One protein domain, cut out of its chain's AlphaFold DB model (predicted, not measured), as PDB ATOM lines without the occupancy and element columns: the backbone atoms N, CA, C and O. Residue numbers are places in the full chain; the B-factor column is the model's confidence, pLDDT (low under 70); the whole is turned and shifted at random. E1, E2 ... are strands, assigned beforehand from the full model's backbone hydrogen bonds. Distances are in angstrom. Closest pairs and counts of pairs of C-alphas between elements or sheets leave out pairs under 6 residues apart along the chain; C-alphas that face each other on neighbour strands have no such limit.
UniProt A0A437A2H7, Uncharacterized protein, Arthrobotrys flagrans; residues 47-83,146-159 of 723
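Overview. This is residues 47 to 83 and 146 to 159 of the 723 residues of an uncharacterized protein of Arthrobotrys flagrans (UniProt A0A437A2H7). With little regular structure, the model is a small three-stranded sheet, E2 E3 E4, at one end and a two-stranded ribbon, E1 with E5, near the middle, with loose tails beyond. The printed part has 51 residues, 19 of them in five named strands, E1 to E5 along the chain, no named helix: all strand, both sheets antiparallel. It is loose, radius of gyration of the C-alphas 12.9 A, and elongated, spanning 39 by 23 by 16 A.

Along the chain. E3, residues 71 to 75, is 13.1 A long; E2 is residues 64 to 66 and E4 81 to 83. E1, residues 55 to 58, begins at C-alpha 55 (-23.501, 18.696, 28.453); E5, residues 146 to 149, ends at C-alpha 149 (-26.656, 22.645, 28.349).

Arrangement. E2, E3 and E4 form a meander, each strand the antiparallel neighbour of the one before, in two hairpins: N 65 and O 73 are 2.9 A apart, N 82 and O 74 2.9 A. E1 and E5 are antiparallel at 147 degrees, N 57 and O 147 2.9 A apart. The closest C-alphas of E2 and E5, Met 65 and Tyr 147, are 7.5 A apart.

Size, cuts and confidence. Residues 84 to 145 are cut out, with 15.4 A between C-alphas 83 and 146. Of the links printed whole, none is long. 27 residues have pLDDT under 70.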
ATOM      1  N   GLU A  47     -23.076   7.356  32.666       83.69
ATOM      2  CA  GLU A  47     -22.493   6.013  32.720       83.69
ATOM      3  C   GLU A  47     -21.147   5.954  31.975       83.69
ATOM      4  O   GLU A  47     -20.948   6.610  30.949       83.69
ATOM      5  N   GLU A  48     -20.208   5.146  32.474       80.00
ATOM      6  CA  GLU A  48     -18.871   5.003  31.882       80.00
ATOM      7  C   GLU A  48     -18.952   4.406  30.463       80.00
ATOM      8  O   GLU A  48     -19.526   3.339  30.251       80.00
ATOM      9  N   GLY A  49     -18.383   5.110  29.478       79.19
ATOM     10  CA  GLY A  49     -18.454   4.743  28.057       79.19
ATOM     11  C   GLY A  49     -19.728   5.201  27.328       79.19
ATOM     12  O   GLY A  49     -19.819   5.037  26.111       79.19
ATOM     13  N   GLN A  50     -20.696   5.810  28.022       87.81
ATOM     14  CA  GLN A  50     -21.803   6.521  27.379       87.81
ATOM     15  C   GLN A  50     -21.328   7.894  26.878       87.81
ATOM     16  O   GLN A  50     -20.500   8.546  27.515       87.81
ATOM     17  N   TYR A  51     -21.890   8.364  25.762       92.06
ATOM     18  CA  TYR A  51     -21.673   9.716  25.247       92.06
ATOM     19  C   TYR A  51     -23.002  10.353  24.828       92.06
ATOM     20  O   TYR A  51     -23.868   9.670  24.278       92.06
ATOM     21  N   LEU A  52     -23.151  11.655  25.073       89.75
ATOM     22  CA  LEU A  52     -24.366  12.445  24.833       89.75
ATOM     23  C   LEU A  52     -24.044  13.690  23.980       89.75
ATOM     24  O   LEU A  52     -22.902  14.153  24.003       89.75
ATOM     25  N   PRO A  53     -24.997  14.232  23.197       87.12
ATOM     26  CA  PRO A  53     -24.733  15.378  22.318       87.12
ATOM     27  C   PRO A  53     -24.550  16.698  23.087       87.12
ATOM     28  O   PRO A  53     -23.781  17.556  22.656       87.12
ATOM     29  N   ASN A  54     -25.212  16.821  24.241       86.31
ATOM     30  CA  ASN A  54     -25.272  18.011  25.092       86.31
ATOM     31  C   ASN A  54     -24.604  17.759  26.453       86.31
ATOM     32  O   ASN A  54     -24.483  16.606  26.882       86.31
ATOM     33  N   LYS A  55     -24.169  18.823  27.146       81.62
ATOM     34  CA  LYS A  55     -23.501  18.696  28.453       81.62
ATOM     35  C   LYS A  55     -24.547  18.431  29.526       81.62
ATOM     36  O   LYS A  55     -25.479  19.214  29.667       81.62
ATOM     37  N   VAL A  56     -24.402  17.357  30.298       79.69
ATOM     38  CA  VAL A  56     -25.365  17.018  31.357       79.69
ATOM     39  C   VAL A  56     -24.864  17.517  32.712       79.69
ATOM     40  O   VAL A  56     -23.855  17.041  33.230       79.69
ATOM     41  N   HIS A  57     -25.583  18.477  33.290       74.19
ATOM     42  CA  HIS A  57     -25.272  19.111  34.571       74.19
ATOM     43  C   HIS A  57     -26.200  18.614  35.677       74.19
ATOM     44  O   HIS A  57     -27.412  18.564  35.490       74.19
ATOM     45  N   GLU A  58     -25.655  18.303  36.853       73.50
ATOM     46  CA  GLU A  58     -26.445  18.002  38.052       73.50
ATOM     47  C   GLU A  58     -27.007  19.290  38.677       73.50
ATOM     48  O   GLU A  58     -26.249  20.212  38.989       73.50
ATOM     49  N   LEU A  59     -28.324  19.330  38.912       66.06
ATOM     50  CA  LEU A  59     -28.966  20.406  39.670       66.06
ATOM     51  C   LEU A  59     -28.667  20.270  41.164       66.06
ATOM     52  O   LEU A  59     -28.937  19.234  41.777       66.06
ATOM     53  N   LYS A  60     -28.176  21.350  41.771       69.94
ATOM     54  CA  LYS A  60     -27.942  21.430  43.216       69.94
ATOM     55  C   LYS A  60     -29.253  21.713  43.947       69.94
ATOM     56  O   LYS A  60     -30.188  22.298  43.403       69.94
ATOM     57  N   GLU A  61     -29.316  21.321  45.214       70.69
ATOM     58  CA  GLU A  61     -30.464  21.596  46.081       70.69
ATOM     59  C   GLU A  61     -30.769  23.106  46.145       70.69
ATOM     60  O   GLU A  61     -29.921  23.906  46.539       70.69
ATOM     61  N   GLY A  62     -31.991  23.483  45.758       62.75
ATOM     62  CA  GLY A  62     -32.466  24.865  45.667       62.75
ATOM     63  C   GLY A  62     -32.437  25.487  44.264       62.75
ATOM     64  O   GLY A  62     -33.024  26.552  44.085       62.75
ATOM     65  N   GLU A  63     -31.812  24.847  43.271       67.94
ATOM     66  CA  GLU A  63     -31.774  25.351  41.889       67.94
ATOM     67  C   GLU A  63     -33.100  25.078  41.147       67.94
ATOM     68  O   GLU A  63     -33.703  24.009  41.290       67.94
ATOM     69  N   GLU A  64     -33.566  26.055  40.357       67.25
ATOM     70  CA  GLU A  64     -34.776  25.957  39.525       67.25
ATOM     71  C   GLU A  64     -34.419  25.925  38.028       67.25
ATOM     72  O   GLU A  64     -33.718  26.803  37.517       67.25
ATOM     73  N   MET A  65     -34.927  24.911  37.321       60.47
ATOM     74  CA  MET A  65     -34.725  24.687  35.884       60.47
ATOM     75  C   MET A  65     -36.051  24.810  35.135       60.47
ATOM     76  O   MET A  65     -37.038  24.165  35.500       60.47
ATOM     77  N   LEU A  66     -36.064  25.618  34.073       62.16
ATOM     78  CA  LEU A  66     -37.179  25.713  33.135       62.16
ATOM     79  C   LEU A  66     -37.046  24.619  32.065       62.16
ATOM     80  O   LEU A  66     -36.133  24.640  31.244       62.16
ATOM     81  N   LEU A  67     -37.979  23.673  32.059       59.25
ATOM     82  CA  LEU A  67     -38.065  22.614  31.058       59.25
ATOM     83  C   LEU A  67     -38.567  23.169  29.715       59.25
ATOM     84  O   LEU A  67     -39.376  24.098  29.672       59.25
ATOM     85  N   ARG A  68     -38.193  22.510  28.607       47.09
ATOM     86  CA  ARG A  68     -38.626  22.846  27.227       47.09
ATOM     87  C   ARG A  68     -40.159  22.848  27.011       47.09
ATOM     88  O   ARG A  68     -40.620  23.255  25.950       47.09
ATOM     89  N   ASN A  69     -40.958  22.417  27.994       53.06
ATOM     90  CA  ASN A  69     -42.427  22.450  27.986       53.06
ATOM     91  C   ASN A  69     -43.054  23.616  28.795       53.06
ATOM     92  O   ASN A  69     -44.281  23.691  28.890       53.06
ATOM     93  N   GLY A  70     -42.249  24.510  29.385       52.50
ATOM     94  CA  GLY A  70     -42.721  25.649  30.186       52.50
ATOM     95  C   GLY A  70     -43.034  25.338  31.659       52.50
ATOM     96  O   GLY A  70     -43.623  26.173  32.354       52.50
ATOM     97  N   GLU A  71     -42.665  24.153  32.149       63.94
ATOM     98  CA  GLU A  71     -42.688  23.817  33.575       63.94
ATOM     99  C   GLU A  71     -41.341  24.153  34.234       63.94
ATOM    100  O   GLU A  71     -40.285  23.822  33.705       63.94
ATOM    101  N   VAL A  72     -41.368  24.753  35.421       64.94
ATOM    102  CA  VAL A  72     -40.194  24.900  36.291       64.94
ATOM    103  C   VAL A  72     -40.148  23.732  37.271       64.94
ATOM    104  O   VAL A  72     -41.126  23.497  37.989       64.94
ATOM    105  N   MET A  73     -39.020  23.022  37.327       66.25
ATOM    106  CA  MET A  73     -38.689  22.062  38.387       66.25
ATOM    107  C   MET A  73     -37.672  22.666  39.355       66.25
ATOM    108  O   MET A  73     -36.642  23.177  38.923       66.25
ATOM    109  N   THR A  74     -37.923  22.530  40.657       73.56
ATOM    110  CA  THR A  74     -36.948  22.839  41.715       73.56
ATOM    111  C   THR A  74     -36.253  21.550  42.159       73.56
ATOM    112  O   THR A  74     -36.931  20.564  42.466       73.56
ATOM    113  N   ALA A  75     -34.924  21.541  42.265       70.50
ATOM    114  CA  ALA A  75     -34.204  20.441  42.902       70.50
ATOM    115  C   ALA A  75     -34.269  20.550  44.433       70.50
ATOM    116  O   ALA A  75     -33.971  21.589  45.019       70.50
ATOM    117  N   GLY A  76     -34.700  19.476  45.092       65.06
ATOM    118  CA  GLY A  76     -34.863  19.396  46.542       65.06
ATOM    119  C   GLY A  76     -33.746  18.638  47.263       65.06
ATOM    120  O   GLY A  76     -32.735  18.285  46.654       65.06
ATOM    121  N   PRO A  77     -33.947  18.329  48.560       55.50
ATOM    122  CA  PRO A  77     -32.986  17.593  49.372       55.50
ATOM    123  C   PRO A  77     -32.548  16.269  48.745       55.50
ATOM    124  O   PRO A  77     -33.373  15.397  48.451       55.50
ATOM    125  N   ASN A  78     -31.232  16.106  48.586       55.25
ATOM    126  CA  ASN A  78     -30.593  15.003  47.851       55.25
ATOM    127  C   ASN A  78     -30.992  14.923  46.358       55.25
ATOM    128  O   ASN A  78     -31.132  13.830  45.811       55.25
ATOM    129  N   GLY A  79     -31.209  16.069  45.703       54.16
ATOM    130  CA  GLY A  79     -31.436  16.187  44.255       54.16
ATOM    131  C   GLY A  79     -32.838  15.802  43.765       54.16
ATOM    132  O   GLY A  79     -33.119  15.930  42.574       54.16
ATOM    133  N   LYS A  80     -33.733  15.360  44.658       56.66
ATOM    134  CA  LYS A  80     -35.076  14.878  44.293       56.66
ATOM    135  C   LYS A  80     -35.976  16.010  43.778       56.66
ATOM    136  O   LYS A  80     -35.978  17.082  44.384       56.66
ATOM    137  N   PRO A  81     -36.809  15.787  42.743       57.00
ATOM    138  CA  PRO A  81     -37.699  16.816  42.209       57.00
ATOM    139  C   PRO A  81     -38.739  17.291  43.231       57.00
ATOM    140  O   PRO A  81     -39.543  16.508  43.743       57.00
ATOM    141  N   ILE A  82     -38.766  18.602  43.473       61.38
ATOM    142  CA  ILE A  82     -39.849  19.306  44.162       61.38
ATOM    143  C   ILE A  82     -40.818  19.882  43.117       61.38
ATOM    144  O   ILE A  82     -40.443  20.173  41.982       61.38
ATOM    145  N   LYS A  83     -42.097  19.976  43.513       58.75
ATOM    146  CA  LYS A  83     -43.272  20.321  42.693       58.75
ATOM    147  C   LYS A  83     -42.982  21.218  41.482       58.75
ATOM    148  O   LYS A  83     -42.682  22.400  41.645       58.75
ATOM    149  N   PHE A 146     -31.010  16.408  36.563       68.75
ATOM    150  CA  PHE A 146     -30.018  16.916  35.620       68.75
ATOM    151  C   PHE A 146     -30.663  17.806  34.546       68.75
ATOM    152  O   PHE A 146     -31.839  17.615  34.224       68.75
ATOM    153  N   TYR A 147     -29.900  18.749  33.988       67.00
ATOM    154  CA  TYR A 147     -30.255  19.507  32.780       67.00
ATOM    155  C   TYR A 147     -29.229  19.291  31.663       67.00
ATOM    156  O   TYR A 147     -28.075  18.960  31.931       67.00
ATOM    157  N   GLU A 148     -29.663  19.484  30.418       70.50
ATOM    158  CA  GLU A 148     -28.784  19.594  29.252       70.50
ATOM    159  C   GLU A 148     -28.432  21.067  29.017       70.50
ATOM    160  O   GLU A 148     -29.333  21.902  28.927       70.50
ATOM    161  N   ASP A 149     -27.143  21.378  28.895       67.19
ATOM    162  CA  ASP A 149     -26.656  22.645  28.349       67.19
ATOM    163  C   ASP A 149     -26.335  22.448  26.854       67.19
ATOM    164  O   ASP A 149     -25.495  21.616  26.486       67.19
ATOM    165  N   ASP A 150     -27.059  23.176  25.997       62.09
ATOM    166  CA  ASP A 150     -26.896  23.175  24.537       62.09
ATOM    167  C   ASP A 150     -25.720  24.078  24.073       62.09
ATOM    168  O   ASP A 150     -25.258  23.951  22.934       62.09
ATOM    169  N   GLU A 151     -25.237  25.008  24.914       60.81
ATOM    170  CA  GLU A 151     -24.303  26.082  24.530       60.81
ATOM    171  C   GLU A 151     -22.874  25.911  25.067       60.81
ATOM    172  O   GLU A 151     -21.929  26.357  24.408       60.81
ATOM    173  N   ASP A 152     -22.686  25.259  26.217       70.81
ATOM    174  CA  ASP A 152     -21.356  25.055  26.802       70.81
ATOM    175  C   ASP A 152     -20.441  24.194  25.897       70.81
ATOM    176  O   ASP A 152     -20.872  23.265  25.202       70.81
ATOM    177  N   GLU A 153     -19.141  24.496  25.898       73.81
ATOM    178  CA  GLU A 153     -18.084  23.758  25.195       73.81
ATOM    179  C   GLU A 153     -17.014  23.166  26.132       73.81
ATOM    180  O   GLU A 153     -16.219  22.325  25.704       73.81
ATOM    181  N   GLU A 154     -17.022  23.508  27.424       77.19
ATOM    182  CA  GLU A 154     -16.098  22.951  28.412       77.19
ATOM    183  C   GLU A 154     -16.399  21.466  28.684       77.19
ATOM    184  O   GLU A 154     -17.519  21.087  29.024       77.19
ATOM    185  N   GLY A 155     -15.377  20.610  28.578       79.25
ATOM    186  CA  GLY A 155     -15.499  19.162  28.783       79.25
ATOM    187  C   GLY A 155     -15.995  18.380  27.560       79.25
ATOM    188  O   GLY A 155     -16.128  17.160  27.634       79.25
ATOM    189  N   ALA A 156     -16.235  19.050  26.427       88.25
ATOM    190  CA  ALA A 156     -16.632  18.392  25.187       88.25
ATOM    191  C   ALA A 156     -15.477  17.580  24.566       88.25
ATOM    192  O   ALA A 156     -14.376  18.084  24.335       88.25
ATOM    193  N   VAL A 157     -15.750  16.318  24.239       93.06
ATOM    194  CA  VAL A 157     -14.829  15.392  23.575       93.06
ATOM    195  C   VAL A 157     -15.019  15.497  22.063       93.06
ATOM    196  O   VAL A 157     -16.002  15.012  21.501       93.06
ATOM    197  N   TRP A 158     -14.064  16.134  21.387       93.75
ATOM    198  CA  TRP A 158     -14.037  16.224  19.927       93.75
ATOM    199  C   TRP A 158     -13.772  14.848  19.310       93.75
ATOM    200  O   TRP A 158     -12.838  14.144  19.692       93.75
ATOM    201  N   CYS A 159     -14.606  14.449  18.349       95.75
ATOM    202  CA  CYS A 159     -14.537  13.113  17.753       95.75
ATOM    203  C   CYS A 159     -13.386  13.003  16.739       95.75
ATOM    204  O   CYS A 159     -12.786  11.935  16.584       95.75
TER     205      CYS A 159